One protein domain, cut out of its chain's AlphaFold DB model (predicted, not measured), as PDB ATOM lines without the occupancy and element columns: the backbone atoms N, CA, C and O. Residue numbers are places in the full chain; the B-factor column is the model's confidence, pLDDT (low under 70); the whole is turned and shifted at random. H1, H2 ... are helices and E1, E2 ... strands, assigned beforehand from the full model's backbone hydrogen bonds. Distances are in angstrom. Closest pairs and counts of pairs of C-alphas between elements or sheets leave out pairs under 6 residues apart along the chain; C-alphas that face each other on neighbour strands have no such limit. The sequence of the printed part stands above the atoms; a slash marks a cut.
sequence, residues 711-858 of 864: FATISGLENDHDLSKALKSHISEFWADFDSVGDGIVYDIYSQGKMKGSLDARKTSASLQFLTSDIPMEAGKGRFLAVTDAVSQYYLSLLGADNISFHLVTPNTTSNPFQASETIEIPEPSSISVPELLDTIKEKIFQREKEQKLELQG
ATOM      1  N   PHE A 711     191.083 149.558 240.174       80.88
ATOM      2  CA  PHE A 711     189.825 149.993 240.778       80.88
ATOM      3  C   PHE A 711     188.796 148.859 240.800       80.88
ATOM      4  O   PHE A 711     188.845 147.930 239.989       80.88
ATOM      5  N   ALA A 712     187.866 148.945 241.741       83.88
ATOM      6  CA  ALA A 712     186.585 148.263 241.748       83.88
ATOM      7  C   ALA A 712     185.516 149.339 241.956       83.88
ATOM      8  O   ALA A 712     185.574 150.099 242.920       83.88
ATOM      9  N   THR A 713     184.561 149.454 241.041       86.25
ATOM     10  CA  THR A 713     183.559 150.527 241.100       86.25
ATOM     11  C   THR A 713     182.152 149.973 241.087       86.25
ATOM     12  O   THR A 713     181.876 149.046 240.338       86.25
ATOM     13  N   ILE A 714     181.261 150.564 241.877       87.06
ATOM     14  CA  ILE A 714     179.841 150.205 241.951       87.06
ATOM     15  C   ILE A 714     179.022 151.383 241.414       87.06
ATOM     16  O   ILE A 714     179.200 152.498 241.903       87.06
ATOM     17  N   SER A 715     178.151 151.140 240.430       87.81
ATOM     18  CA  SER A 715     177.233 152.128 239.833       87.81
ATOM     19  C   SER A 715     175.787 151.622 239.759       87.81
ATOM     20  O   SER A 715     175.512 150.503 240.190       87.81
ATOM     21  N   GLY A 716     174.868 152.428 239.210       85.69
ATOM     22  CA  GLY A 716     173.460 152.055 239.005       85.69
ATOM     23  C   GLY A 716     172.505 152.469 240.127       85.69
ATOM     24  O   GLY A 716     171.369 152.012 240.174       85.69
ATOM     25  N   LEU A 717     172.963 153.336 241.034       83.50
ATOM     26  CA  LEU A 717     172.209 153.820 242.196       83.50
ATOM     27  C   LEU A 717     171.835 155.304 242.070       83.50
ATOM     28  O   LEU A 717     171.752 156.012 243.072       83.50
ATOM     29  N   GLU A 718     171.659 155.813 240.846       79.31
ATOM     30  CA  GLU A 718     171.461 157.252 240.601       79.31
ATOM     31  C   GLU A 718     170.195 157.799 241.272       79.31
ATOM     32  O   GLU A 718     170.171 158.959 241.670       79.31
ATOM     33  N   ASN A 719     169.170 156.953 241.409       81.56
ATOM     34  CA  ASN A 719     167.901 157.275 242.058       81.56
ATOM     35  C   ASN A 719     167.694 156.504 243.388       81.56
ATOM     36  O   ASN A 719     166.663 156.676 244.028       81.56
ATOM     37  N   ASP A 720     168.659 155.686 243.836       82.88
ATOM     38  CA  ASP A 720     168.576 154.874 245.068       82.88
ATOM     39  C   ASP A 720     169.507 155.426 246.160       82.88
ATOM     40  O   ASP A 720     170.486 154.799 246.584       82.88
ATOM     41  N   HIS A 721     169.211 156.646 246.609       76.44
ATOM     42  CA  HIS A 721     170.077 157.415 247.504       76.44
ATOM     43  C   HIS A 721     170.375 156.705 248.835       76.44
ATOM     44  O   HIS A 721     171.525 156.688 249.283       76.44
ATOM     45  N   ASP A 722     169.366 156.097 249.462       79.31
ATOM     46  CA  ASP A 722     169.527 155.436 250.761       79.31
ATOM     47  C   ASP A 722     170.429 154.206 250.664       79.31
ATOM     48  O   ASP A 722     171.315 154.027 251.502       79.31
ATOM     49  N   LEU A 723     170.281 153.416 249.597       82.75
ATOM     50  CA  LEU A 723     171.147 152.273 249.327       82.75
ATOM     51  C   LEU A 723     172.582 152.730 249.018       82.75
ATOM     52  O   LEU A 723     173.527 152.171 249.571       82.75
ATOM     53  N   SER A 724     172.762 153.788 248.216       80.25
ATOM     54  CA  SER A 724     174.081 154.384 247.937       80.25
ATOM     55  C   SER A 724     174.784 154.863 249.217       80.25
ATOM     56  O   SER A 724     175.948 154.532 249.467       80.25
ATOM     57  N   LYS A 725     174.062 155.586 250.083       77.00
ATOM     58  CA  LYS A 725     174.566 156.080 251.372       77.00
ATOM     59  C   LYS A 725     174.894 154.938 252.336       77.00
ATOM     60  O   LYS A 725     175.917 154.998 253.029       77.00
ATOM     61  N   ALA A 726     174.055 153.903 252.376       80.56
ATOM     62  CA  ALA A 726     174.275 152.721 253.198       80.56
ATOM     63  C   ALA A 726     175.512 151.943 252.726       80.56
ATOM     64  O   ALA A 726     176.379 151.654 253.549       80.56
ATOM     65  N   LEU A 727     175.654 151.694 251.418       79.62
ATOM     66  CA  LEU A 727     176.839 151.072 250.810       79.62
ATOM     67  C   LEU A 727     178.120 151.820 251.168       79.62
ATOM     68  O   LEU A 727     179.069 151.216 251.656       79.62
ATOM     69  N   LYS A 728     178.145 153.143 250.993       75.69
ATOM     70  CA  LYS A 728     179.324 153.958 251.313       75.69
ATOM     71  C   LYS A 728     179.689 153.938 252.795       75.69
ATOM     72  O   LYS A 728     180.871 153.866 253.121       75.69
ATOM     73  N   SER A 729     178.693 153.972 253.681       75.06
ATOM     74  CA  SER A 729     178.921 153.871 255.130       75.06
ATOM     75  C   SER A 729     179.540 152.516 255.492       75.06
ATOM     76  O   SER A 729     180.583 152.475 256.140       75.06
ATOM     77  N   HIS A 730     178.979 151.418 254.978       76.62
ATOM     78  CA  HIS A 730     179.470 150.070 255.273       76.62
ATOM     79  C   HIS A 730     180.824 149.767 254.623       76.62
ATOM     80  O   HIS A 730     181.633 149.090 255.239       76.62
ATOM     81  N   ILE A 731     181.128 150.297 253.430       72.31
ATOM     82  CA  ILE A 731     182.460 150.144 252.809       72.31
ATOM     83  C   ILE A 731     183.564 150.672 253.736       72.31
ATOM     84  O   ILE A 731     184.633 150.068 253.800       72.31
ATOM     85  N   SER A 732     183.309 151.760 254.475       59.97
ATOM     86  CA  SER A 732     184.296 152.325 255.406       59.97
ATOM     87  C   SER A 732     184.549 151.455 256.645       59.97
ATOM     88  O   SER A 732     185.650 151.476 257.186       59.97
ATOM     89  N   GLU A 733     183.563 150.660 257.067       62.81
ATOM     90  CA  GLU A 733     183.638 149.804 258.259       62.81
ATOM     91  C   GLU A 733     184.097 148.376 257.918       62.81
ATOM     92  O   GLU A 733     184.878 147.774 258.646       62.81
ATOM     93  N   PHE A 734     183.655 147.844 256.779       63.53
ATOM     94  CA  PHE A 734     183.807 146.441 256.385       63.53
ATOM     95  C   PHE A 734     185.238 146.054 255.964       63.53
ATOM     96  O   PHE A 734     185.594 144.876 255.983       63.53
ATOM     97  N   TRP A 735     186.070 147.024 255.571       57.50
ATOM     98  CA  TRP A 735     187.402 146.769 254.998       57.50
ATOM     99  C   TRP A 735     188.573 147.297 255.843       57.50
ATOM    100  O   TRP A 735     189.725 147.053 255.486       57.50
ATOM    101  N   ALA A 736     188.302 147.953 256.979       51.44
ATOM    102  CA  ALA A 736     189.324 148.468 257.899       51.44
ATOM    103  C   ALA A 736     190.236 147.366 258.493       51.44
ATOM    104  O   ALA A 736     191.374 147.645 258.863       51.44
ATOM    105  N   ASP A 737     189.783 146.108 258.515       46.56
ATOM    106  CA  ASP A 737     190.535 144.965 259.057       46.56
ATOM    107  C   ASP A 737     191.609 144.388 258.103       46.56
ATOM    108  O   ASP A 737     192.421 143.555 258.513       46.56
ATOM    109  N   PHE A 738     191.653 144.807 256.829       50.41
ATOM    110  CA  PHE A 738     192.496 144.181 255.793       50.41
ATOM    111  C   PHE A 738     193.788 144.949 255.438       50.41
ATOM    112  O   PHE A 738     194.568 144.467 254.616       50.41
ATOM    113  N   ASP A 739     194.074 146.068 256.116       45.97
ATOM    114  CA  ASP A 739     195.291 146.898 255.957       45.97
ATOM    115  C   ASP A 739     196.605 146.185 256.379       45.97
ATOM    116  O   ASP A 739     197.701 146.734 256.260       45.97
ATOM    117  N   SER A 740     196.528 144.946 256.884       41.47
ATOM    118  CA  SER A 740     197.660 144.211 257.479       41.47
ATOM    119  C   SER A 740     198.416 143.273 256.527       41.47
ATOM    120  O   SER A 740     199.445 142.711 256.908       41.47
ATOM    121  N   VAL A 741     197.966 143.110 255.281       39.84
ATOM    122  CA  VAL A 741     198.643 142.275 254.277       39.84
ATOM    123  C   VAL A 741     198.740 143.103 253.008       39.84
ATOM    124  O   VAL A 741     197.714 143.415 252.418       39.84
ATOM    125  N   GLY A 742     199.950 143.495 252.607       42.78
ATOM    126  CA  GLY A 742     200.249 144.478 251.549       42.78
ATOM    127  C   GLY A 742     199.760 144.188 250.116       42.78
ATOM    128  O   GLY A 742     200.352 144.721 249.184       42.78
ATOM    129  N   ASP A 743     198.694 143.400 249.948       43.75
ATOM    130  CA  ASP A 743     197.995 143.027 248.712       43.75
ATOM    131  C   ASP A 743     196.466 143.347 248.742       43.75
ATOM    132  O   ASP A 743     195.734 142.920 247.849       43.75
ATOM    133  N   GLY A 744     195.943 144.060 249.756       53.47
ATOM    134  CA  GLY A 744     194.493 144.237 250.024       53.47
ATOM    135  C   GLY A 744     193.734 145.342 249.252       53.47
ATOM    136  O   GLY A 744     194.318 146.148 248.542       53.47
ATOM    137  N   ILE A 745     192.396 145.389 249.382       48.69
ATOM    138  CA  ILE A 745     191.527 146.447 248.818       48.69
ATOM    139  C   ILE A 745     191.658 147.727 249.655       48.69
ATOM    140  O   ILE A 745     191.431 147.693 250.860       48.69
ATOM    141  N   VAL A 746     191.973 148.856 249.013       50.44
ATOM    142  CA  VAL A 746     192.060 150.178 249.658       50.44
ATOM    143  C   VAL A 746     190.711 150.885 249.509       50.44
ATOM    144  O   VAL A 746     190.156 150.944 248.410       50.44
ATOM    145  N   TYR A 747     190.151 151.406 250.601       55.56
ATOM    146  CA  TYR A 747     188.837 152.061 250.594       55.56
ATOM    147  C   TYR A 747     188.937 153.583 250.421       55.56
ATOM    148  O   TYR A 747     190.003 154.186 250.539       55.56
ATOM    149  N   ASP A 748     187.798 154.218 250.146       54.44
ATOM    150  CA  ASP A 748     187.684 155.668 249.994       54.44
ATOM    151  C   ASP A 748     187.891 156.425 251.325       54.44
ATOM    152  O   ASP A 748     186.959 156.691 252.093       54.44
ATOM    153  N   ILE A 749     189.146 156.804 251.583       47.16
ATOM    154  CA  ILE A 749     189.599 157.580 252.754       47.16
ATOM    155  C   ILE A 749     189.084 159.041 252.709       47.16
ATOM    156  O   ILE A 749     189.127 159.769 253.707       47.16
ATOM    157  N   TYR A 750     188.566 159.512 251.567       50.28
ATOM    158  CA  TYR A 750     188.205 160.923 251.365       50.28
ATOM    159  C   TYR A 750     186.850 161.311 251.967       50.28
ATOM    160  O   TYR A 750     186.525 162.503 252.057       50.28
ATOM    161  N   SER A 751     186.099 160.332 252.472       46.88
ATOM    162  CA  SER A 751     184.848 160.535 253.207       46.88
ATOM    163  C   SER A 751     185.033 161.157 254.604       46.88
ATOM    164  O   SER A 751     184.075 161.728 255.130       46.88
ATOM    165  N   GLN A 752     186.237 161.100 255.202       44.78
ATOM    166  CA  GLN A 752     186.387 161.272 256.658       44.78
ATOM    167  C   GLN A 752     187.171 162.492 257.185       44.78
ATOM    168  O   GLN A 752     187.027 162.759 258.376       44.78
ATOM    169  N   GLY A 753     187.941 163.300 256.423       46.31
ATOM    170  CA  GLY A 753     188.655 164.362 257.175       46.31
ATOM    171  C   GLY A 753     189.533 165.466 256.592       46.31
ATOM    172  O   GLY A 753     190.054 166.219 257.407       46.31
ATOM    173  N   LYS A 754     189.747 165.658 255.282       39.97
ATOM    174  CA  LYS A 754     190.693 166.725 254.836       39.97
ATOM    175  C   LYS A 754     190.287 167.572 253.627       39.97
ATOM    176  O   LYS A 754     191.105 168.341 253.132       39.97
ATOM    177  N   MET A 755     189.046 167.482 253.147       47.47
ATOM    178  CA  MET A 755     188.646 168.151 251.897       47.47
ATOM    179  C   MET A 755     187.522 169.176 252.073       47.47
ATOM    180  O   MET A 755     186.644 169.003 252.924       47.47
ATOM    181  N   LYS A 756     187.568 170.235 251.248       42.94
ATOM    182  CA  LYS A 756     186.504 171.238 251.090       42.94
ATOM    183  C   LYS A 756     185.325 170.606 250.338       42.94
ATOM    184  O   LYS A 756     185.550 169.967 249.320       42.94
ATOM    185  N   GLY A 757     184.113 170.776 250.867       49.06
ATOM    186  CA  GLY A 757     182.859 170.264 250.301       49.06
ATOM    187  C   GLY A 757     181.864 169.812 251.370       49.06
ATOM    188  O   GLY A 757     182.256 169.583 252.523       49.06
ATOM    189  N   SER A 758     180.575 169.696 251.028       51.84
ATOM    190  CA  SER A 758     179.572 169.229 251.999       51.84
ATOM    191  C   SER A 758     179.840 167.764 252.369       51.84
ATOM    192  O   SER A 758     180.305 166.954 251.561       51.84
ATOM    193  N   LEU A 759     179.643 167.412 253.641       55.38
ATOM    194  CA  LEU A 759     179.855 166.040 254.115       55.38
ATOM    195  C   LEU A 759     178.917 165.051 253.404       55.38
ATOM    196  O   LEU A 759     179.320 163.926 253.121       55.38
ATOM    197  N   ASP A 760     177.706 165.487 253.061       54.66
ATOM    198  CA  ASP A 760     176.701 164.641 252.420       54.66
ATOM    199  C   ASP A 760     176.954 164.416 250.922       54.66
ATOM    200  O   ASP A 760     176.758 163.296 250.452       54.66
ATOM    201  N   ALA A 761     177.485 165.393 250.173       56.44
ATOM    202  CA  ALA A 761     177.887 165.174 248.774       56.44
ATOM    203  C   ALA A 761     178.978 164.090 248.670       56.44
ATOM    204  O   ALA A 761     178.885 163.157 247.871       56.44
ATOM    205  N   ARG A 762     179.963 164.128 249.579       55.97
ATOM    206  CA  ARG A 762     181.019 163.102 249.679       55.97
ATOM    207  C   ARG A 762     180.459 161.713 250.010       55.97
ATOM    208  O   ARG A 762     180.898 160.701 249.462       55.97
ATOM    209  N   LYS A 763     179.438 161.656 250.866       55.81
ATOM    210  CA  LYS A 763     178.763 160.415 251.272       55.81
ATOM    211  C   LYS A 763     177.801 159.842 250.231       55.81
ATOM    212  O   LYS A 763     177.269 158.768 250.478       55.81
ATOM    213  N   THR A 764     177.584 160.499 249.090       53.47
ATOM    214  CA  THR A 764     176.536 160.106 248.121       53.47
ATOM    215  C   THR A 764     177.064 159.839 246.711       53.47
ATOM    216  O   THR A 764     176.588 158.910 246.069       53.47
ATOM    217  N   SER A 765     178.147 160.496 246.266       59.09
ATOM    218  CA  SER A 765     178.869 160.116 245.030       59.09
ATOM    219  C   SER A 765     180.397 160.282 245.155       59.09
ATOM    220  O   SER A 765     180.868 161.125 245.910       59.09
ATOM    221  N   ALA A 766     181.189 159.395 244.540       64.94
ATOM    222  CA  ALA A 766     182.635 159.593 244.372       64.94
ATOM    223  C   ALA A 766     182.894 160.150 242.966       64.94
ATOM    224  O   ALA A 766     182.396 159.591 241.987       64.94
ATOM    225  N   SER A 767     183.639 161.251 242.863       69.06
ATOM    226  CA  SER A 767     183.903 161.939 241.599       69.06
ATOM    227  C   SER A 767     185.149 161.427 240.878       69.06
ATOM    228  O   SER A 767     186.084 160.924 241.506       69.06
ATOM    229  N   LEU A 768     185.211 161.626 239.556       72.19
ATOM    230  CA  LEU A 768     186.387 161.253 238.765       72.19
ATOM    231  C   LEU A 768     187.656 161.986 239.235       72.19
ATOM    232  O   LEU A 768     188.745 161.427 239.158       72.19
ATOM    233  N   GLN A 769     187.545 163.213 239.759       68.75
ATOM    234  CA  GLN A 769     188.685 163.947 240.321       68.75
ATOM    235  C   GLN A 769     189.330 163.219 241.497       68.75
ATOM    236  O   GLN A 769     190.554 163.188 241.579       68.75
ATOM    237  N   PHE A 770     188.541 162.608 242.382       65.75
ATOM    238  CA  PHE A 770     189.100 161.858 243.509       65.75
ATOM    239  C   PHE A 770     189.795 160.590 243.030       65.75
ATOM    240  O   PHE A 770     190.937 160.333 243.410       65.75
ATOM    241  N   LEU A 771     189.151 159.871 242.107       68.00
ATOM    242  CA  LEU A 771     189.691 158.647 241.517       68.00
ATOM    243  C   LEU A 771     190.966 158.892 240.688       68.00
ATOM    244  O   LEU A 771     191.752 157.972 240.481       68.00
ATOM    245  N   THR A 772     191.188 160.126 240.222       65.50
ATOM    246  CA  THR A 772     192.338 160.514 239.381       65.50
ATOM    247  C   THR A 772     193.396 161.357 240.100       65.50
ATOM    248  O   THR A 772     194.384 161.727 239.466       65.50
ATOM    249  N   SER A 773     193.213 161.685 241.384       61.38
ATOM    250  CA  SER A 773     194.132 162.560 242.126       61.38
ATOM    251  C   SER A 773     195.506 161.914 242.403       61.38
ATOM    252  O   SER A 773     195.633 160.689 242.494       61.38
ATOM    253  N   ASP A 774     196.543 162.755 242.531       47.34
ATOM    254  CA  ASP A 774     197.951 162.362 242.759       47.34
ATOM    255  C   ASP A 774     198.292 162.097 244.235       47.34
ATOM    256  O   ASP A 774     199.453 161.928 244.602       47.34
ATOM    257  N   ILE A 775     197.283 162.049 245.108       48.50
ATOM    258  CA  ILE A 775     197.463 161.622 246.499       48.50
ATOM    259  C   ILE A 775     197.978 160.174 246.450       48.50
ATOM    260  O   ILE A 775     197.441 159.399 245.653       48.50
ATOM    261  N   PRO A 776     199.033 159.812 247.208       45.41
ATOM    262  CA  PRO A 776     199.868 158.661 246.889       45.41
ATOM    263  C   PRO A 776     199.097 157.350 247.051       45.41
ATOM    264  O   PRO A 776     199.101 156.717 248.101       45.41
ATOM    265  N   MET A 777     198.442 156.923 245.975       51.19
ATOM    266  CA  MET A 777     198.172 155.519 245.731       51.19
ATOM    267  C   MET A 777     199.534 154.921 245.406       51.19
ATOM    268  O   MET A 777     200.023 155.095 244.288       51.19
ATOM    269  N   GLU A 778     200.196 154.304 246.386       49.94
ATOM    270  CA  GLU A 778     201.443 153.587 246.128       49.94
ATOM    271  C   GLU A 778     201.198 152.592 244.988       49.94
ATOM    272  O   GLU A 778     200.391 151.665 245.106       49.94
ATOM    273  N   ALA A 779     201.840 152.831 243.843       44.81
ATOM    274  CA  ALA A 779     201.658 152.013 242.658       44.81
ATOM    275  C   ALA A 779     201.944 150.542 243.007       44.81
ATOM    276  O   ALA A 779     203.056 150.193 243.393       44.81
ATOM    277  N   GLY A 780     200.927 149.686 242.878       50.78
ATOM    278  CA  GLY A 780     201.056 148.238 243.058       50.78
ATOM    279  C   GLY A 780     200.524 147.652 244.369       50.78
ATOM    280  O   GLY A 780     200.419 146.431 244.430       50.78
ATOM    281  N   LYS A 781     200.122 148.451 245.368       55.72
ATOM    282  CA  LYS A 781     199.509 147.930 246.605       55.72
ATOM    283  C   LYS A 781     197.983 148.082 246.565       55.72
ATOM    284  O   LYS A 781     197.447 149.121 246.934       55.72
ATOM    285  N   GLY A 782     197.286 147.049 246.085       65.62
ATOM    286  CA  GLY A 782     195.830 146.925 246.240       65.62
ATOM    287  C   GLY A 782     194.920 147.482 245.136       65.62
ATOM    288  O   GLY A 782     195.372 148.112 244.178       65.62
ATOM    289  N   ARG A 783     193.609 147.218 245.258       75.19
ATOM    290  CA  ARG A 783     192.533 147.696 244.360       75.19
ATOM    291  C   ARG A 783     191.640 148.696 245.099       75.19
ATOM    292  O   ARG A 783     191.209 148.400 246.204       75.19
ATOM    293  N   PHE A 784     191.352 149.855 244.507       74.88
ATOM    294  CA  PHE A 784     190.541 150.897 245.150       74.88
ATOM    295  C   PHE A 784     189.040 150.668 244.952       74.88
ATOM    296  O   PHE A 784     188.591 150.627 243.806       74.88
ATOM    297  N   LEU A 785     188.263 150.546 246.032       76.69
ATOM    298  CA  LEU A 785     186.807 150.350 245.964       76.69
ATOM    299  C   LEU A 785     186.049 151.681 246.090       76.69
ATOM    300  O   LEU A 785     186.221 152.399 247.073       76.69
ATOM    301  N   ALA A 786     185.164 151.986 245.134       77.19
ATOM    302  CA  ALA A 786     184.369 153.216 245.145       77.19
ATOM    303  C   ALA A 786     182.926 153.031 244.649       77.19
ATOM    304  O   ALA A 786     182.674 152.332 243.669       77.19
ATOM    305  N   VAL A 787     181.982 153.743 245.270       79.69
ATOM    306  CA  VAL A 787     180.603 153.896 244.767       79.69
ATOM    307  C   VAL A 787     180.521 155.196 243.964       79.69
ATOM    308  O   VAL A 787     180.739 156.285 244.507       79.69
ATOM    309  N   THR A 788     180.240 155.087 242.667       80.81
ATOM    310  CA  THR A 788     180.297 156.188 241.691       80.81
ATOM    311  C   THR A 788     179.219 156.029 240.612       80.81
ATOM    312  O   THR A 788     178.467 155.061 240.603       80.81
ATOM    313  N   ASP A 789     179.111 156.986 239.696       83.19
ATOM    314  CA  ASP A 789     178.151 156.947 238.595       83.19
ATOM    315  C   ASP A 789     178.702 156.233 237.346       83.19
ATOM    316  O   ASP A 789     179.915 156.121 237.139       83.19
ATOM    317  N   ALA A 790     177.805 155.768 236.471       84.12
ATOM    318  CA  ALA A 790     178.179 155.031 235.260       84.12
ATOM    319  C   ALA A 790     179.054 155.851 234.285       84.12
ATOM    320  O   ALA A 790     179.850 155.281 233.535       84.12
ATOM    321  N   VAL A 791     178.954 157.187 234.302       86.50
ATOM    322  CA  VAL A 791     179.783 158.063 233.454       86.50
ATOM    323  C   VAL A 791     181.203 158.170 234.006       86.50
ATOM    324  O   VAL A 791     182.162 158.108 233.237       86.50
ATOM    325  N   SER A 792     181.369 158.238 235.326       84.31
ATOM    326  CA  SER A 792     182.692 158.136 235.953       84.31
ATOM    327  C   SER A 792     183.365 156.792 235.650       84.31
ATOM    328  O   SER A 792     184.543 156.777 235.294       84.31
ATOM    329  N   GLN A 793     182.624 155.674 235.688       84.75
ATOM    330  CA  GLN A 793     183.154 154.358 235.290       84.75
ATOM    331  C   GLN A 793     183.655 154.343 233.842       84.75
ATOM    332  O   GLN A 793     184.745 153.836 233.576       84.75
ATOM    333  N   TYR A 794     182.886 154.931 232.920       86.44
ATOM    334  CA  TYR A 794     183.278 155.071 231.519       86.44
ATOM    335  C   TYR A 794     184.622 155.802 231.371       86.44
ATOM    336  O   TYR A 794     185.514 155.321 230.667       86.44
ATOM    337  N   TYR A 795     184.807 156.925 232.072       84.06
ATOM    338  CA  TYR A 795     186.048 157.694 231.985       84.06
ATOM    339  C   TYR A 795     187.252 157.000 232.635       84.06
ATOM    340  O   TYR A 795     188.361 157.163 232.134       84.06
ATOM    341  N   LEU A 796     187.075 156.192 233.688       81.88
ATOM    342  CA  LEU A 796     188.175 155.382 234.242       81.88
ATOM    343  C   LEU A 796     188.732 154.410 233.202       81.88
ATOM    344  O   LEU A 796     189.947 154.347 233.006       81.88
ATOM    345  N   SER A 797     187.839 153.697 232.510       81.38
ATOM    346  CA  SER A 797     188.219 152.780 231.435       81.38
ATOM    347  C   SER A 797     188.904 153.528 230.289       81.38
ATOM    348  O   SER A 797     189.940 153.086 229.795       81.38
ATOM    349  N   LEU A 798     188.384 154.702 229.907       80.25
ATOM    350  CA  LEU A 798     188.964 155.539 228.850       80.25
ATOM    351  C   LEU A 798     190.368 156.076 229.202       80.25
ATOM    352  O   LEU A 798     191.194 156.259 228.311       80.25
ATOM    353  N   LEU A 799     190.651 156.309 230.488       78.31
ATOM    354  CA  LEU A 799     191.940 156.799 231.003       78.31
ATOM    355  C   LEU A 799     192.965 155.682 231.293       78.31
ATOM    356  O   LEU A 799     194.061 155.970 231.792       78.31
ATOM    357  N   GLY A 800     192.624 154.424 230.990       78.25
ATOM    358  CA  GLY A 800     193.533 153.278 231.066       78.25
ATOM    359  C   GLY A 800     193.607 152.580 232.428       78.25
ATOM    360  O   GLY A 800     194.570 151.853 232.671       78.25
ATOM    361  N   ALA A 801     192.634 152.795 233.316       81.62
ATOM    362  CA  ALA A 801     192.562 152.108 234.605       81.62
ATOM    363  C   ALA A 801     192.174 150.622 234.464       81.62
ATOM    364  O   ALA A 801     191.316 150.278 233.651       81.62
ATOM    365  N   ASP A 802     192.722 149.747 235.316       83.00
ATOM    366  CA  ASP A 802     192.212 148.377 235.502       83.00
ATOM    367  C   ASP A 802     191.001 148.417 236.448       83.00
ATOM    368  O   ASP A 802     191.145 148.297 237.666       83.00
ATOM    369  N   ASN A 803     189.808 148.661 235.901       85.25
ATOM    370  CA  ASN A 803     188.569 148.799 236.668       85.25
ATOM    371  C   ASN A 803     187.683 147.545 236.566       85.25
ATOM    372  O   ASN A 803     187.196 147.219 235.486       85.25
ATOM    373  N   ILE A 804     187.396 146.903 237.704       87.19
ATOM    374  CA  ILE A 804     186.317 145.910 237.819       87.19
ATOM    375  C   ILE A 804     185.021 146.671 238.121       87.19
ATOM    376  O   ILE A 804     184.770 147.088 239.253       87.19
ATOM    377  N   SER A 805     184.214 146.896 237.087       88.88
ATOM    378  CA  SER A 805     182.961 147.649 237.170       88.88
ATOM    379  C   SER A 805     181.769 146.745 237.503       88.88
ATOM    380  O   SER A 805     181.383 145.886 236.711       88.88
ATOM    381  N   PHE A 806     181.156 146.975 238.658       90.19
ATOM    382  CA  PHE A 806     179.870 146.419 239.060       90.19
ATOM    383  C   PHE A 806     178.770 147.427 238.741       90.19
ATOM    384  O   PHE A 806     178.869 148.602 239.108       90.19
ATOM    385  N   HIS A 807     177.724 146.969 238.064       91.25
ATOM    386  CA  HIS A 807     176.535 147.763 237.795       91.25
ATOM    387  C   HIS A 807     175.319 147.122 238.457       91.25
ATOM    388  O   HIS A 807     174.976 145.974 238.167       91.25
ATOM    389  N   LEU A 808     174.699 147.848 239.377       91.19
ATOM    390  CA  LEU A 808     173.503 147.401 240.073       91.19
ATOM    391  C   LEU A 808     172.275 147.804 239.256       91.19
ATOM    392  O   LEU A 808     172.175 148.948 238.828       91.19
ATOM    393  N   VAL A 809     171.352 146.871 239.043       90.62
ATOM    394  CA  VAL A 809     170.094 147.115 238.331       90.62
ATOM    395  C   VAL A 809     168.953 146.986 239.323       90.62
ATOM    396  O   VAL A 809     168.593 145.886 239.739       90.62
ATOM    397  N   THR A 810     168.397 148.125 239.702       88.44
ATOM    398  CA  THR A 810     167.201 148.269 240.526       88.44
ATOM    399  C   THR A 810     166.016 148.696 239.650       88.44
ATOM    400  O   THR A 810     166.211 149.113 238.503       88.44
ATOM    401  N   PRO A 811     164.772 148.683 240.168       86.19
ATOM    402  CA  PRO A 811     163.636 149.304 239.482       86.19
ATOM    403  C   PRO A 811     163.812 150.805 239.184       86.19
ATOM    404  O   PRO A 811     163.109 151.335 238.326       86.19
ATOM    405  N   ASN A 812     164.730 151.486 239.883       85.12
ATOM    406  CA  ASN A 812     164.979 152.923 239.773       85.12
ATOM    407  C   ASN A 812     166.243 153.258 238.953       85.12
ATOM    408  O   ASN A 812     166.498 154.437 238.678       85.12
ATOM    409  N   THR A 813     167.034 152.258 238.551       85.12
ATOM    410  CA  THR A 813     168.237 152.443 237.728       85.12
ATOM    411  C   THR A 813     167.867 152.963 236.342       85.12
ATOM    412  O   THR A 813     167.004 152.418 235.654       85.12
ATOM    413  N   THR A 814     168.542 154.027 235.902       80.69
ATOM    414  CA  THR A 814     168.304 154.645 234.580       80.69
ATOM    415  C   THR A 814     169.560 154.825 233.744       80.69
ATOM    416  O   THR A 814     169.481 155.170 232.559       80.69
ATOM    417  N   SER A 815     170.731 154.609 234.338       79.50
ATOM    418  CA  SER A 815     171.976 154.558 233.592       79.50
ATOM    419  C   SER A 815     172.131 153.195 232.917       79.50
ATOM    420  O   SER A 815     171.616 152.181 233.375       79.50
ATOM    421  N   ASN A 816     172.837 153.185 231.787       77.25
ATOM    422  CA  ASN A 816     173.313 151.958 231.168       77.25
ATOM    423  C   ASN A 816     174.826 152.114 230.982       77.25
ATOM    424  O   ASN A 816     175.250 153.010 230.238       77.25
ATOM    425  N   PRO A 817     175.658 151.337 231.690       72.50
ATOM    426  CA  PRO A 817     177.098 151.480 231.608       72.50
ATOM    427  C   PRO A 817     177.576 151.068 230.216       72.50
ATOM    428  O   PRO A 817     177.141 150.070 229.649       72.50
ATOM    429  N   PHE A 818     178.534 151.818 229.679       63.56
ATOM    430  CA  PHE A 818     179.150 151.489 228.389       63.56
ATOM    431  C   PHE A 818     179.858 150.122 228.417       63.56
ATOM    432  O   PHE A 818     179.899 149.422 227.409       63.56
ATOM    433  N   GLN A 819     180.428 149.758 229.574       68.06
ATOM    434  CA  GLN A 819     181.111 148.488 229.813       68.06
ATOM    435  C   GLN A 819     181.056 148.140 231.314       68.06
ATOM    436  O   GLN A 819     181.804 148.699 232.123       68.06
ATOM    437  N   ALA A 820     180.160 147.228 231.699       77.00
ATOM    438  CA  ALA A 820     180.142 146.628 233.034       77.00
ATOM    439  C   ALA A 820     180.909 145.300 233.021       77.00
ATOM    440  O   ALA A 820     180.772 144.507 232.090       77.00
ATOM    441  N   SER A 821     181.722 145.059 234.047       80.00
ATOM    442  CA  SER A 821     182.364 143.759 234.259       80.00
ATOM    443  C   SER A 821     181.354 142.740 234.777       80.00
ATOM    444  O   SER A 821     181.409 141.579 234.384       80.00
ATOM    445  N   GLU A 822     180.434 143.185 235.633       85.56
ATOM    446  CA  GLU A 822     179.370 142.385 236.232       85.56
ATOM    447  C   GLU A 822     178.103 143.237 236.398       85.56
ATOM    448  O   GLU A 822     178.185 144.416 236.758       85.56
ATOM    449  N   THR A 823     176.940 142.618 236.198       88.06
ATOM    450  CA  THR A 823     175.629 143.222 236.464       88.06
ATOM    451  C   THR A 823     174.940 142.441 237.579       88.06
ATOM    452  O   THR A 823     174.914 141.211 237.535       88.06
ATOM    453  N   ILE A 824     174.404 143.138 238.580       89.44
ATOM    454  CA  ILE A 824     173.711 142.532 239.726       89.44
ATOM    455  C   ILE A 824     172.293 143.093 239.781       89.44
ATOM    456  O   ILE A 824     172.111 144.297 239.947       89.44
ATOM    457  N   GLU A 825     171.292 142.227 239.655       90.00
ATOM    458  CA  GLU A 825     169.886 142.614 239.777       90.00
ATOM    459  C   GLU A 825     169.477 142.699 241.253       90.00
ATOM    460  O   GLU A 825     169.692 141.767 242.027       90.00
ATOM    461  N   ILE A 826     168.874 143.823 241.634       87.94
ATOM    462  CA  ILE A 826     168.356 144.093 242.975       87.94
ATOM    463  C   ILE A 826     166.878 144.475 242.816       87.94
ATOM    464  O   ILE A 826     166.560 145.651 242.634       87.94
ATOM    465  N   PRO A 827     165.956 143.500 242.853       82.94
ATOM    466  CA  PRO A 827     164.538 143.757 242.598       82.94
ATOM    467  C   PRO A 827     163.893 144.647 243.670       82.94
ATOM    468  O   PRO A 827     162.968 145.396 243.362       82.94
ATOM    469  N   GLU A 828     164.398 144.608 244.906       84.81
ATOM    470  CA  GLU A 828     163.912 145.416 246.026       84.81
ATOM    471  C   GLU A 828     165.083 146.073 246.787       84.81
ATOM    472  O   GLU A 828     165.690 145.458 247.668       84.81
ATOM    473  N   PRO A 829     165.415 147.343 246.489       78.94
ATOM    474  CA  PRO A 829     166.539 148.046 247.121       78.94
ATOM    475  C   PRO A 829     166.429 148.192 248.641       78.94
ATOM    476  O   PRO A 829     167.442 148.270 249.328       78.94
ATOM    477  N   SER A 830     165.211 148.237 249.184       75.88
ATOM    478  CA  SER A 830     164.963 148.419 250.620       75.88
ATOM    479  C   SER A 830     165.142 147.148 251.453       75.88
ATOM    480  O   SER A 830     165.212 147.244 252.676       75.88
ATOM    481  N   SER A 831     165.168 145.967 250.827       75.56
ATOM    482  CA  SER A 831     165.263 144.674 251.519       75.56
ATOM    483  C   SER A 831     166.644 144.021 251.411       75.56
ATOM    484  O   SER A 831     166.888 143.013 252.074       75.56
ATOM    485  N   ILE A 832     167.570 144.598 250.633       82.31
ATOM    486  CA  ILE A 832     168.920 144.053 250.468       82.31
ATOM    487  C   ILE A 832     169.817 144.346 251.679       82.31
ATOM    488  O   ILE A 832     169.948 145.482 252.138       82.31
ATOM    489  N   SER A 833     170.488 143.307 252.176       86.75
ATOM    490  CA  SER A 833     171.530 143.437 253.194       86.75
ATOM    491  C   SER A 833     172.811 143.977 252.551       86.75
ATOM    492  O   SER A 833     173.447 143.310 251.734       86.75
ATOM    493  N   VAL A 834     173.203 145.205 252.910       86.56
ATOM    494  CA  VAL A 834     174.431 145.837 252.394       86.56
ATOM    495  C   VAL A 834     175.691 145.007 252.689       86.56
ATOM    496  O   VAL A 834     176.498 144.855 251.772       86.56
ATOM    497  N   PRO A 835     175.878 144.426 253.893       85.38
ATOM    498  CA  PRO A 835     176.992 143.510 254.150       85.38
ATOM    499  C   PRO A 835     177.040 142.309 253.193       85.38
ATOM    500  O   PRO A 835     178.089 142.045 252.615       85.38
ATOM    501  N   GLU A 836     175.908 141.641 252.943       84.81
ATOM    502  CA  GLU A 836     175.843 140.474 252.041       84.81
ATOM    503  C   GLU A 836     176.154 140.852 250.583       84.81
ATOM    504  O   GLU A 836     176.828 140.116 249.853       84.81
ATOM    505  N   LEU A 837     175.698 142.032 250.151       87.50
ATOM    506  CA  LEU A 837     176.035 142.580 248.841       87.50
ATOM    507  C   LEU A 837     177.544 142.852 248.724       87.50
ATOM    508  O   LEU A 837     178.149 142.533 247.699       87.50
ATOM    509  N   LEU A 838     178.169 143.406 249.768       84.88
ATOM    510  CA  LEU A 838     179.613 143.650 249.800       84.88
ATOM    511  C   LEU A 838     180.427 142.349 249.818       84.88
ATOM    512  O   LEU A 838     181.440 142.279 249.120       84.88
ATOM    513  N   ASP A 839     179.971 141.312 250.527       83.00
ATOM    514  CA  ASP A 839     180.559 139.965 250.481       83.00
ATOM    515  C   ASP A 839     180.504 139.375 249.062       83.00
ATOM    516  O   ASP A 839     181.511 138.906 248.529       83.00
ATOM    517  N   THR A 840     179.355 139.488 248.392       85.94
ATOM    518  CA  THR A 840     179.184 139.014 247.008       85.94
ATOM    519  C   THR A 840     180.131 139.733 246.040       85.94
ATOM    520  O   THR A 840     180.771 139.114 245.182       85.94
ATOM    521  N   ILE A 841     180.246 141.059 246.168       86.06
ATOM    522  CA  ILE A 841     181.152 141.877 245.351       86.06
ATOM    523  C   ILE A 841     182.610 141.488 245.619       86.06
ATOM    524  O   ILE A 841     183.383 141.313 244.674       86.06
ATOM    525  N   LYS A 842     182.978 141.285 246.886       81.38
ATOM    526  CA  LYS A 842     184.307 140.826 247.309       81.38
ATOM    527  C   LYS A 842     184.691 139.504 246.655       81.38
ATOM    528  O   LYS A 842     185.766 139.408 246.062       81.38
ATOM    529  N   GLU A 843     183.821 138.500 246.717       81.94
ATOM    530  CA  GLU A 843     184.066 137.202 246.086       81.94
ATOM    531  C   GLU A 843     184.298 137.337 244.576       81.94
ATOM    532  O   GLU A 843     185.254 136.773 244.037       81.94
ATOM    533  N   LYS A 844     183.478 138.145 243.891       84.75
ATOM    534  CA  LYS A 844     183.620 138.399 242.449       84.75
ATOM    535  C   LYS A 844     184.927 139.111 242.094       84.75
ATOM    536  O   LYS A 844     185.538 138.763 241.081       84.75
ATOM    537  N   ILE A 845     185.388 140.060 242.915       81.31
ATOM    538  CA  ILE A 845     186.698 140.708 242.735       81.31
ATOM    539  C   ILE A 845     187.813 139.654 242.782       81.31
ATOM    540  O   ILE A 845     188.617 139.579 241.853       81.31
ATOM    541  N   PHE A 846     187.827 138.792 243.803       79.31
ATOM    542  CA  PHE A 846     188.852 137.750 243.933       79.31
ATOM    543  C   PHE A 846     188.844 136.751 242.773       79.31
ATOM    544  O   PHE A 846     189.912 136.368 242.286       79.31
ATOM    545  N   GLN A 847     187.662 136.339 242.300       81.44
ATOM    546  CA  GLN A 847     187.559 135.458 241.133       81.44
ATOM    547  C   GLN A 847     188.156 136.113 239.885       81.44
ATOM    548  O   GLN A 847     188.981 135.503 239.206       81.44
ATOM    549  N   ARG A 848     187.828 137.384 239.621       77.44
ATOM    550  CA  ARG A 848     188.379 138.128 238.479       77.44
ATOM    551  C   ARG A 848     189.889 138.310 238.558       77.44
ATOM    552  O   ARG A 848     190.565 138.167 237.545       77.44
ATOM    553  N   GLU A 849     190.440 138.569 239.737       74.44
ATOM    554  CA  GLU A 849     191.894 138.677 239.900       74.44
ATOM    555  C   GLU A 849     192.608 137.344 239.675       74.44
ATOM    556  O   GLU A 849     193.696 137.305 239.090       74.44
ATOM    557  N   LYS A 850     191.990 136.237 240.099       76.00
ATOM    558  CA  LYS A 850     192.489 134.891 239.816       76.00
ATOM    559  C   LYS A 850     192.474 134.605 238.312       76.00
ATOM    560  O   LYS A 850     193.471 134.111 237.790       76.00
ATOM    561  N   GLU A 851     191.392 134.955 237.619       75.44
ATOM    562  CA  GLU A 851     191.273 134.828 236.159       75.44
ATOM    563  C   GLU A 851     192.319 135.674 235.417       75.44
ATOM    564  O   GLU A 851     193.034 135.143 234.572       75.44
ATOM    565  N   GLN A 852     192.490 136.950 235.782       70.75
ATOM    566  CA  GLN A 852     193.496 137.833 235.176       70.75
ATOM    567  C   GLN A 852     194.930 137.313 235.390       70.75
ATOM    568  O   GLN A 852     195.751 137.365 234.474       70.75
ATOM    569  N   LYS A 853     195.249 136.765 236.577       68.62
ATOM    570  CA  LYS A 853     196.555 136.126 236.847       68.62
ATOM    571  C   LYS A 853     196.785 134.889 235.970       68.62
ATOM    572  O   LYS A 853     197.901 134.692 235.497       68.62
ATOM    573  N   LEU A 854     195.750 134.078 235.740       67.38
ATOM    574  CA  LEU A 854     195.807 132.899 234.864       67.38
ATOM    575  C   LEU A 854     195.987 133.286 233.384       67.38
ATOM    576  O   LEU A 854     196.778 132.658 232.678       67.38
ATOM    577  N   GLU A 855     195.317 134.350 232.934       64.50
ATOM    578  CA  GLU A 855     195.444 134.889 231.572       64.50
ATOM    579  C   GLU A 855     196.843 135.469 231.299       64.50
ATOM    580  O   GLU A 855     197.433 135.184 230.255       64.50
ATOM    581  N   LEU A 856     197.424 136.201 232.259       59.16
ATOM    582  CA  LEU A 856     198.796 136.733 232.178       59.16
ATOM    583  C   LEU A 856     199.874 135.634 232.151       59.16
ATOM    584  O   LEU A 856     200.956 135.849 231.607       59.16
ATOM    585  N   GLN A 857     199.585 134.454 232.706       55.09
ATOM    586  CA  GLN A 857     200.475 133.285 232.688       55.09
ATOM    587  C   GLN A 857     200.326 132.418 231.422       55.09
ATOM    588  O   GLN A 857     200.971 131.378 231.311       55.09
ATOM    589  N   GLY A 858     199.499 132.827 230.450       47.56
ATOM    590  CA  GLY A 858     199.320 132.107 229.184       47.56
ATOM    591  C   GLY A 858     198.513 130.809 229.295       47.56
ATOM    592  O   GLY A 858     198.498 130.013 228.352       47.56
TER     593      GLY A 858
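Overview. This is residues 711 to 858 of the 864 residues of an uncharacterized protein of Gammaproteobacteria bacterium TMED95 (UniProt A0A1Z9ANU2). A strongly twisted sheet of five parallel strands is the core, with H1 and the long H5 packed on one face and H4 on the other, making three layers. H5 runs past the body, where its residues 850 to 856 stick out with residues 857 and 858; the short H2 lies away from the sheet. The printed part has 148 residues, in the order E1 H1 E2 H2 H3 E3 H4 E4 E5 H5; the sheet's order is E2 E3 E1 E4 E5, and the class is mixed, helices and strands. It is compact, with a radius of gyration of the C-alphas of 15.0 A and spans of 41 by 35 by 31 A.

Along the chain. E1, residues 711 to 715, begins at C-alpha 711 (189.825, 149.993, 240.778) and is 12.8 A long. H1, residues 721 to 734, measures 19.7 A. E2, residues 745 to 747, H2, residues 759 to 762, and H3, residues 768 to 772, are short. E3, residues 783 to 787, measures 13.5 A, and H4, residues 790 to 798, 12.6 A. E4, residues 802 to 809, is the longest strand at 22.3 A, beginning at C-alpha 802 (192.212, 148.377, 235.502). E5 spans residues 822 to 825. H5, residues 834 to 856, is 32.9 A long and ends at C-alpha 856 (198.796, 136.733, 232.178).

Arrangement. E1 and E4 are parallel at 18 degrees, with N 713 and O 804 3.0 A apart, within hydrogen-bond range. E3 and E1 have N 712 and O 784 at 2.8 A, E2 and E3 N 746 and O 783 at 2.9 A, and E4 and E5 N 809 and O 824 at 2.8 A. E1, H1, E2 and E3, H4, E4 are split strand-helix-strand units, with another strand between their two parallel strands; E2, H2 H3, E3 is one whose strands are neighbours. The crossovers of these three units are right-handed. H4 is over E1 and E4 at a height over the sheet of 9.2 A. H1 touches H5, residues 834 to 838 alone, with C-alphas 727 and 834 closest at 6.0 A. H3 only grazes the sheet and only just touches H4, with 3 pairs of C-alphas within 8 A, the closest being those of Leu 768 and Ser 792 at 5.6 A. In H3, H4 and H5 every O i to N i+4 pair is within hydrogen-bond range, in H1 9 of 10; H2 is too short for one.

Size, cuts and confidence. The C-alphas farthest apart, of Ser 758 and Gly 858, are 47.8 A apart. The printed part has no cut. The links E2 to H2 and E4 to E5 are long. Mean pLDDT of the printed part is 71.1, with 58 residues under 70, among them 732 to 767.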